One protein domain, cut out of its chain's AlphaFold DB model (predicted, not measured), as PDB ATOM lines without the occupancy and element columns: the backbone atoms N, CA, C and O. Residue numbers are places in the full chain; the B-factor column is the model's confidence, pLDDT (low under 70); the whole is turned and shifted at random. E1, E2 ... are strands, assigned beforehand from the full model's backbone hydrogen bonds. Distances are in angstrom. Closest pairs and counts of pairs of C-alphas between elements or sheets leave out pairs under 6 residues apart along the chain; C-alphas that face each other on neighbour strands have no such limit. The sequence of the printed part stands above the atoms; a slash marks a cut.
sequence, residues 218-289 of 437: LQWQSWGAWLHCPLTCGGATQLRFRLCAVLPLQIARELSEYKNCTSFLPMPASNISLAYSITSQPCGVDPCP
ATOM      1  N   LEU A 218      18.243  16.301 122.127       58.22
ATOM      2  CA  LEU A 218      18.735  16.680 120.804       58.22
ATOM      3  C   LEU A 218      17.775  17.737 120.253       58.22
ATOM      4  O   LEU A 218      16.609  17.442 120.002       58.22
ATOM      5  N   GLN A 219      18.252  18.972 120.116       65.06
ATOM      6  CA  GLN A 219      17.491  20.041 119.486       65.06
ATOM      7  C   GLN A 219      17.310  19.735 117.993       65.06
ATOM      8  O   GLN A 219      18.238  19.257 117.341       65.06
ATOM      9  N   TRP A 220      16.108  20.034 117.486       67.06
ATOM     10  CA  TRP A 220      15.700  20.107 116.079       67.06
ATOM     11  C   TRP A 220      16.827  19.955 115.062       67.06
ATOM     12  O   TRP A 220      17.630  20.870 114.872       67.06
ATOM     13  N   GLN A 221      16.820  18.842 114.333       78.25
ATOM     14  CA  GLN A 221      17.684  18.716 113.171       78.25
ATOM     15  C   GLN A 221      17.149  19.556 112.009       78.25
ATOM     16  O   GLN A 221      15.944  19.824 111.889       78.25
ATOM     17  N   SER A 222      18.058  19.961 111.121       86.50
ATOM     18  CA  SER A 222      17.658  20.495 109.822       86.50
ATOM     19  C   SER A 222      16.828  19.460 109.061       86.50
ATOM     20  O   SER A 222      16.906  18.257 109.313       86.50
ATOM     21  N   TRP A 223      16.056  19.923 108.078       89.25
ATOM     22  CA  TRP A 223      15.488  19.006 107.098       89.25
ATOM     23  C   TRP A 223      16.596  18.185 106.440       89.25
ATOM     24  O   TRP A 223      17.615  18.746 106.031       89.25
ATOM     25  N   GLY A 224      16.381  16.872 106.348       89.94
ATOM     26  CA  GLY A 224      17.190  16.017 105.496       89.94
ATOM     27  C   GLY A 224      17.026  16.395 104.024       89.94
ATOM     28  O   GLY A 224      16.098  17.124 103.642       89.94
ATOM     29  N   ALA A 225      17.928  15.879 103.191       94.88
ATOM     30  CA  ALA A 225      17.763  15.946 101.747       94.88
ATOM     31  C   ALA A 225      16.448  15.267 101.327       94.88
ATOM     32  O   ALA A 225      15.932  14.378 102.014       94.88
ATOM     33  N   TRP A 226      15.905  15.695 100.191       95.94
ATOM     34  CA  TRP A 226      14.811  14.971  99.559       95.94
ATOM     35  C   TRP A 226      15.277  13.568  99.186       95.94
ATOM     36  O   TRP A 226      16.361  13.398  98.625       95.94
ATOM     37  N   LEU A 227      14.463  12.567  99.520       95.44
ATOM     38  CA  LEU A 227      14.654  11.230  98.986       95.44
ATOM     39  C   LEU A 227      14.497  11.279  97.465       95.44
ATOM     40  O   LEU A 227      13.726  12.079  96.937       95.44
ATOM     41  N   HIS A 228      15.218  10.398  96.775       95.19
ATOM     42  CA  HIS A 228      15.079  10.245  95.334       95.19
ATOM     43  C   HIS A 228      13.614  10.006  94.967       95.19
ATOM     44  O   HIS A 228      12.896   9.277  95.657       95.19
ATOM     45  N   CYS A 229      13.180  10.636  93.877       96.12
ATOM     46  CA  CYS A 229      11.831  10.433  93.387       96.12
ATOM     47  C   CYS A 229      11.654   8.957  92.993       96.12
ATOM     48  O   CYS A 229      12.500   8.425  92.271       96.12
ATOM     49  N   PRO A 230      10.582   8.288  93.445       95.31
ATOM     50  CA  PRO A 230      10.387   6.869  93.160       95.31
ATOM     51  C   PRO A 230      10.044   6.605  91.688       95.31
ATOM     52  O   PRO A 230      10.246   5.491  91.217       95.31
ATOM     53  N   LEU A 231       9.559   7.619  90.961       94.50
ATOM     54  CA  LEU A 231       9.328   7.568  89.519       94.50
ATOM     55  C   LEU A 231      10.029   8.738  88.833       94.50
ATOM     56  O   LEU A 231       9.984   9.868  89.306       94.50
ATOM     57  N   THR A 232      10.648   8.493  87.685       94.25
ATOM     58  CA  THR A 232      11.253   9.565  86.880       94.25
ATOM     59  C   THR A 232      10.217  10.345  86.068       94.25
ATOM     60  O   THR A 232      10.482  11.478  85.686       94.25
ATOM     61  N   CYS A 233       9.050   9.752  85.814       95.25
ATOM     62  CA  CYS A 233       7.956  10.303  85.016       95.25
ATOM     63  C   CYS A 233       6.605   9.751  85.512       95.25
ATOM     64  O   CYS A 233       6.570   8.792  86.285       95.25
ATOM     65  N   GLY A 234       5.489  10.318  85.050       93.62
ATOM     66  CA  GLY A 234       4.134   9.824  85.339       93.62
ATOM     67  C   GLY A 234       3.546  10.285  86.677       93.62
ATOM     68  O   GLY A 234       2.420   9.921  87.006       93.62
ATOM     69  N   GLY A 235       4.271  11.126  87.409       94.62
ATOM     70  CA  GLY A 235       3.848  11.726  88.664       94.62
ATOM     71  C   GLY A 235       4.084  10.819  89.868       94.62
ATOM     72  O   GLY A 235       3.536   9.727  89.988       94.62
ATOM     73  N   ALA A 236       4.868  11.314  90.817       95.88
ATOM     74  CA  ALA A 236       5.078  10.689  92.111       95.88
ATOM     75  C   ALA A 236       5.219  11.737  93.216       95.88
ATOM     76  O   ALA A 236       5.177  12.946  92.987       95.88
ATOM     77  N   THR A 237       5.393  11.254  94.442       96.50
ATOM     78  CA  THR A 237       5.689  12.085  95.605       96.50
ATOM     79  C   THR A 237       7.038  11.685  96.176       96.50
ATOM     80  O   THR A 237       7.260  10.515  96.487       96.50
ATOM     81  N   GLN A 238       7.925  12.660  96.347       96.19
ATOM     82  CA  GLN A 238       9.157  12.483  97.111       96.19
ATOM     83  C   GLN A 238       8.957  12.996  98.531       96.19
ATOM     84  O   GLN A 238       8.178  13.920  98.783       96.19
ATOM     85  N   LEU A 239       9.676  12.379  99.458       95.38
ATOM     86  CA  LEU A 239       9.584  12.661 100.879       95.38
ATOM     87  C   LEU A 239      10.899  13.249 101.374       95.38
ATOM     88  O   LEU A 239      11.961  13.009 100.806       95.38
ATOM     89  N   ARG A 240      10.828  13.988 102.471       94.81
ATOM     90  CA  ARG A 240      11.976  14.245 103.340       94.81
ATOM     91  C   ARG A 240      11.507  14.246 104.779       94.81
ATOM     92  O   ARG A 240      10.342  14.533 105.066       94.81
ATOM     93  N   PHE A 241      12.427  13.965 105.681       91.75
ATOM     94  CA  PHE A 241      12.145  13.907 107.104       91.75
ATOM     95  C   PHE A 241      13.163  14.732 107.887       91.75
ATOM     96  O   PHE A 241      14.233  15.090 107.387       91.75
ATOM     97  N   ARG A 242      12.805  15.060 109.122       88.00
ATOM     98  CA  ARG A 242      13.708  15.631 110.123       88.00
ATOM     99  C   ARG A 242      13.427  14.996 111.470       88.00
ATOM    100  O   ARG A 242      12.262  14.766 111.806       88.00
ATOM    101  N   LEU A 243      14.480  14.755 112.239       86.56
ATOM    102  CA  LEU A 243      14.347  14.343 113.626       86.56
ATOM    103  C   LEU A 243      14.136  15.584 114.495       86.56
ATOM    104  O   LEU A 243      14.914  16.539 114.435       86.56
ATOM    105  N   CYS A 244      13.071  15.579 115.289       83.12
ATOM    106  CA  CYS A 244      12.800  16.656 116.225       83.12
ATOM    107  C   CYS A 244      13.486  16.446 117.571       83.12
ATOM    108  O   CYS A 244      14.042  17.389 118.123       83.12
ATOM    109  N   ALA A 245      13.325  15.240 118.125       79.12
ATOM    110  CA  ALA A 245      13.697  14.894 119.486       79.12
ATOM    111  C   ALA A 245      13.759  13.369 119.650       79.12
ATOM    112  O   ALA A 245      13.098  12.613 118.931       79.12
ATOM    113  N   VAL A 246      14.534  12.941 120.641       82.38
ATOM    114  CA  VAL A 246      14.628  11.556 121.103       82.38
ATOM    115  C   VAL A 246      14.170  11.550 122.555       82.38
ATOM    116  O   VAL A 246      14.710  12.295 123.368       82.38
ATOM    117  N   LEU A 247      13.144  10.763 122.862       77.62
ATOM    118  CA  LEU A 247      12.462  10.771 124.156       77.62
ATOM    119  C   LEU A 247      12.516   9.374 124.778       77.62
ATOM    120  O   LEU A 247      12.386   8.396 124.046       77.62
ATOM    121  N   PRO A 248      12.643   9.230 126.103       79.94
ATOM    122  CA  PRO A 248      12.360   7.962 126.768       79.94
ATOM    123  C   PRO A 248      10.918   7.520 126.492       79.94
ATOM    124  O   PRO A 248       9.998   8.347 126.474       79.94
ATOM    125  N   LEU A 249      10.698   6.218 126.299       74.69
ATOM    126  CA  LEU A 249       9.384   5.670 125.930       74.69
ATOM    127  C   LEU A 249       8.279   6.020 126.950       74.69
ATOM    128  O   LEU A 249       7.109   6.128 126.588       74.69
ATOM    129  N   GLN A 250       8.654   6.241 128.213       72.00
ATOM    130  CA  GLN A 250       7.757   6.603 129.316       72.00
ATOM    131  C   GLN A 250       7.172   8.018 129.187       72.00
ATOM    132  O   GLN A 250       6.059   8.250 129.648       72.00
ATOM    133  N   ILE A 251       7.903   8.949 128.564       66.69
ATOM    134  CA  ILE A 251       7.554  10.383 128.490       66.69
ATOM    135  C   ILE A 251       6.925  10.727 127.128       66.69
ATOM    136  O   ILE A 251       6.237  11.733 126.976       66.69
ATOM    137  N   ALA A 252       7.050   9.840 126.138       61.25
ATOM    138  CA  ALA A 252       6.499  10.007 124.793       61.25
ATOM    139  C   ALA A 252       4.956  10.032 124.713       61.25
ATOM    140  O   ALA A 252       4.413   9.954 123.621       61.25
ATOM    141  N   ARG A 253       4.227  10.099 125.832       58.31
ATOM    142  CA  ARG A 253       2.763  10.267 125.862       58.31
ATOM    143  C   ARG A 253       2.332  11.712 126.137       58.31
ATOM    144  O   ARG A 253       1.215  12.073 125.783       58.31
ATOM    145  N   GLU A 254       3.215  12.558 126.666       61.19
ATOM    146  CA  GLU A 254       2.947  13.974 126.980       61.19
ATOM    147  C   GLU A 254       3.434  14.899 125.849       61.19
ATOM    148  O   GLU A 254       4.203  15.838 126.024       61.19
ATOM    149  N   LEU A 255       3.013  14.592 124.621       57.09
ATOM    150  CA  LEU A 255       3.562  15.171 123.388       57.09
ATOM    151  C   LEU A 255       2.957  16.513 122.965       57.09
ATOM    152  O   LEU A 255       3.345  17.065 121.934       57.09
ATOM    153  N   SER A 256       2.032  17.064 123.751       55.50
ATOM    154  CA  SER A 256       1.415  18.371 123.481       55.50
ATOM    155  C   SER A 256       2.412  19.538 123.558       55.50
ATOM    156  O   SER A 256       2.126  20.625 123.050       55.50
ATOM    157  N   GLU A 257       3.597  19.313 124.131       61.97
ATOM    158  CA  GLU A 257       4.688  20.286 124.193       61.97
ATOM    159  C   GLU A 257       5.545  20.311 122.908       61.97
ATOM    160  O   GLU A 257       6.100  21.348 122.540       61.97
ATOM    161  N   TYR A 258       5.556  19.227 122.121       65.44
ATOM    162  CA  TYR A 258       6.314  19.116 120.865       65.44
ATOM    163  C   TYR A 258       5.473  19.534 119.655       65.44
ATOM    164  O   TYR A 258       5.329  18.790 118.685       65.44
ATOM    165  N   LYS A 259       4.936  20.760 119.693       61.62
ATOM    166  CA  LYS A 259       3.977  21.306 118.704       61.62
ATOM    167  C   LYS A 259       4.415  21.244 117.235       61.62
ATOM    168  O   LYS A 259       3.587  21.389 116.344       61.62
ATOM    169  N   ASN A 260       5.700  21.044 116.972       69.56
ATOM    170  CA  ASN A 260       6.263  21.078 115.624       69.56
ATOM    171  C   ASN A 260       6.563  19.676 115.049       69.56
ATOM    172  O   ASN A 260       7.052  19.584 113.915       69.56
ATOM    173  N   CYS A 261       6.341  18.602 115.818       81.31
ATOM    174  CA  CYS A 261       6.503  17.218 115.361       81.31
ATOM    175  C   CYS A 261       5.153  16.622 115.020       81.31
ATOM    176  O   CYS A 261       4.175  16.828 115.729       81.31
ATOM    177  N   THR A 262       5.111  15.876 113.925       82.12
ATOM    178  CA  THR A 262       3.861  15.331 113.391       82.12
ATOM    179  C   THR A 262       3.728  13.837 113.652       82.12
ATOM    180  O   THR A 262       2.636  13.293 113.519       82.12
ATOM    181  N   SER A 263       4.831  13.153 113.968       85.69
ATOM    182  CA  SER A 263       4.883  11.693 113.994       85.69
ATOM    183  C   SER A 263       5.840  11.179 115.066       85.69
ATOM    184  O   SER A 263       6.838  11.825 115.393       85.69
ATOM    185  N   PHE A 264       5.529   9.995 115.595       84.56
ATOM    186  CA  PHE A 264       6.274   9.351 116.672       84.56
ATOM    187  C   PHE A 264       6.510   7.887 116.339       84.56
ATOM    188  O   PHE A 264       5.578   7.187 115.944       84.56
ATOM    189  N   LEU A 265       7.749   7.433 116.504       86.75
ATOM    190  CA  LEU A 265       8.136   6.046 116.287       86.75
ATOM    191  C   LEU A 265       8.673   5.458 117.601       86.75
ATOM    192  O   LEU A 265       9.810   5.759 117.978       86.75
ATOM    193  N   PRO A 266       7.878   4.647 118.323       87.19
ATOM    194  CA  PRO A 266       8.334   3.987 119.537       87.19
ATOM    195  C   PRO A 266       9.287   2.835 119.199       87.19
ATOM    196  O   PRO A 266       8.982   1.975 118.377       87.19
ATOM    197  N   MET A 267      10.426   2.787 119.885       86.12
ATOM    198  CA  MET A 267      11.383   1.684 119.855       86.12
ATOM    199  C   MET A 267      11.448   1.033 121.248       86.12
ATOM    200  O   MET A 267      12.259   1.425 122.089       86.12
ATOM    201  N   PRO A 268      10.586   0.036 121.531       83.81
ATOM    202  CA  PRO A 268      10.474  -0.556 122.865       83.81
ATOM    203  C   PRO A 268      11.742  -1.300 123.300       83.81
ATOM    204  O   PRO A 268      12.095  -1.250 124.473       83.81
ATOM    205  N   ALA A 269      12.465  -1.922 122.362       86.56
ATOM    206  CA  ALA A 269      13.708  -2.642 122.647       86.56
ATOM    207  C   ALA A 269      14.827  -1.733 123.186       86.56
ATOM    208  O   ALA A 269      15.659  -2.183 123.966       86.56
ATOM    209  N   SER A 270      14.834  -0.455 122.799       82.25
ATOM    210  CA  SER A 270      15.806   0.545 123.255       82.25
ATOM    211  C   SER A 270      15.245   1.498 124.311       82.25
ATOM    212  O   SER A 270      15.939   2.420 124.725       82.25
ATOM    213  N   ASN A 271      14.003   1.281 124.764       84.00
ATOM    214  CA  ASN A 271      13.291   2.150 125.701       84.00
ATOM    215  C   ASN A 271      13.237   3.635 125.268       84.00
ATOM    216  O   ASN A 271      13.269   4.554 126.089       84.00
ATOM    217  N   ILE A 272      13.162   3.876 123.958       83.81
ATOM    218  CA  ILE A 272      13.210   5.210 123.345       83.81
ATOM    219  C   ILE A 272      12.026   5.387 122.385       83.81
ATOM    220  O   ILE A 272      11.493   4.428 121.838       83.81
ATOM    221  N   SER A 273      11.614   6.627 122.152       85.00
ATOM    222  CA  SER A 273      10.675   7.058 121.123       85.00
ATOM    223  C   SER A 273      11.290   8.193 120.306       85.00
ATOM    224  O   SER A 273      11.838   9.148 120.864       85.00
ATOM    225  N   LEU A 274      11.210   8.094 118.981       85.62
ATOM    226  CA  LEU A 274      11.667   9.142 118.070       85.62
ATOM    227  C   LEU A 274      10.502  10.051 117.702       85.62
ATOM    228  O   LEU A 274       9.508   9.586 117.149       85.62
ATOM    229  N   ALA A 275      10.651  11.348 117.944       85.75
ATOM    230  CA  ALA A 275       9.745  12.371 117.445       85.75
ATOM    231  C   ALA A 275      10.298  12.936 116.134       85.75
ATOM    232  O   ALA A 275      11.425  13.436 116.097       85.75
ATOM    233  N   TYR A 276       9.518  12.880 115.060       87.81
ATOM    234  CA  TYR A 276       9.955  13.316 113.738       87.81
ATOM    235  C   TYR A 276       8.839  14.026 112.970       87.81
ATOM    236  O   TYR A 276       7.665  14.031 113.350       87.81
ATOM    237  N   SER A 277       9.232  14.686 111.886       88.94
ATOM    238  CA  SER A 277       8.305  15.330 110.963       88.94
ATOM    239  C   SER A 277       8.646  14.943 109.535       88.94
ATOM    240  O   SER A 277       9.822  14.881 109.171       88.94
ATOM    241  N   ILE A 278       7.608  14.673 108.746       90.50
ATOM    242  CA  ILE A 278       7.702  14.306 107.335       90.50
ATOM    243  C   ILE A 278       7.039  15.408 106.521       90.50
ATOM    244  O   ILE A 278       6.011  15.956 106.914       90.50
ATOM    245  N   THR A 279       7.615  15.719 105.368       94.31
ATOM    246  CA  THR A 279       6.957  16.543 104.358       94.31
ATOM    247  C   THR A 279       7.130  15.911 102.985       94.31
ATOM    248  O   THR A 279       8.074  15.153 102.745       94.31
ATOM    249  N   SER A 280       6.182  16.205 102.108       95.25
ATOM    250  CA  SER A 280       6.056  15.640 100.778       95.25
ATOM    251  C   SER A 280       5.992  16.746  99.732       95.25
ATOM    252  O   SER A 280       5.496  17.842  99.996       95.25
ATOM    253  N   GLN A 281       6.495  16.454  98.535       96.38
ATOM    254  CA  GLN A 281       6.296  17.305  97.364       96.38
ATOM    255  C   GLN A 281       6.182  16.452  96.093       96.38
ATOM    256  O   GLN A 281       6.751  15.353  96.053       96.38
ATOM    257  N   PRO A 282       5.478  16.935  95.053       96.88
ATOM    258  CA  PRO A 282       5.402  16.232  93.782       96.88
ATOM    259  C   PRO A 282       6.782  16.147  93.118       96.88
ATOM    260  O   PRO A 282       7.633  17.026  93.271       96.88
ATOM    261  N   CYS A 283       7.007  15.067  92.381       97.00
ATOM    262  CA  CYS A 283       8.201  14.833  91.579       97.00
ATOM    263  C   CYS A 283       7.866  13.924  90.387       97.00
ATOM    264  O   CYS A 283       6.773  13.363  90.334       97.00
ATOM    265  N   GLY A 284       8.775  13.813  89.411       94.12
ATOM    266  CA  GLY A 284       8.554  12.984  88.218       94.12
ATOM    267  C   GLY A 284       7.315  13.402  87.424       94.12
ATOM    268  O   GLY A 284       6.603  12.550  86.912       94.12
ATOM    269  N   VAL A 285       7.003  14.702  87.400       95.12
ATOM    270  CA  VAL A 285       5.755  15.238  86.824       95.12
ATOM    271  C   VAL A 285       5.724  15.198  85.298       95.12
ATOM    272  O   VAL A 285       4.663  15.385  84.708       95.12
ATOM    273  N   ASP A 286       6.868  14.943  84.669       94.94
ATOM    274  CA  ASP A 286       6.947  14.795  83.226       94.94
ATOM    275  C   ASP A 286       6.175  13.543  82.787       94.94
ATOM    276  O   ASP A 286       6.251  12.502  83.450       94.94
ATOM    277  N   PRO A 287       5.404  13.611  81.692       95.94
ATOM    278  CA  PRO A 287       4.688  12.449  81.194       95.94
ATOM    279  C   PRO A 287       5.686  11.384  80.722       95.94
ATOM    280  O   PRO A 287       6.727  11.700  80.148       95.94
ATOM    281  N   CYS A 288       5.381  10.110  80.970       97.00
ATOM    282  CA  CYS A 288       6.283   9.035  80.566       97.00
ATOM    283  C   CYS A 288       6.319   8.864  79.041       97.00
ATOM    284  O   CYS A 288       5.262   8.971  78.402       97.00
ATOM    285  N   PRO A 289       7.499   8.556  78.464       97.75
ATOM    286  CA  PRO A 289       7.612   8.217  77.054       97.75
ATOM    287  C   PRO A 289       6.775   6.972  76.759       97.75
ATOM    288  O   PRO A 289       6.857   5.972  77.476       97.75
TER     289      PRO A 289
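What this domain is: This is residues 218 to 289 of the 437 residues of an uncharacterized protein of Capitella teleta (UniProt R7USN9). A long, twisted two-stranded ribbon, E1 beside E3, makes the length of this rod, and the short E2 widens it at one end by pairing with the first part of E3. Residues 218 to 228 run along the ribbon before the backbone turns into E1; the loop of residues 249 to 262 lies at the end that holds E2. The printed part has 72 residues with three named strands, E1, E2 and E3, and no named helix; the sheet's order is E1, E3, E2, antiparallel throughout. The class is all strand, though named elements hold 30 of the 72 residues; the whole is loose, with a radius of gyration of the C-alphas of 15.9 A, and spans 52 by 24 by 17 A.

Where its parts are: After residues 218 to 235, which hold no named element, E1 runs from Ala 236, C-alpha at (5.078, 10.689, 92.111), to Pro 248, 35.5 A. It bends by 58 degrees at residue 245. E2 is residues 263 to 267, 13.3 A. E3 is residues 272 to 283, 33.6 A, ending at C-alpha 283, (8.201, 14.833, 91.579).

How they stand to each other: E3 is the inner strand, E1 and E2 the edge strands. E1 and E3 are antiparallel at 164 degrees; N 240 and O 279 are 3.0 A apart, within hydrogen-bond range, as are N 273 and O 247 at 2.7 A. E2 and E3 form a hairpin, antiparallel at 137 degrees, with N 265 and O 274 within hydrogen-bond range at 2.9 A. E1 and E2 are apart.

The domain as a whole: The C-alphas of Gln 250 and Pro 289, the two farthest apart, are 52.3 A apart. The printed part has no cut. The link from E1 to E2 is long, 14 residues; that from E2 to E3 is tight. Mean pLDDT of the printed part is 84.5; residues 218 to 220 and 251 to 260 are under 70.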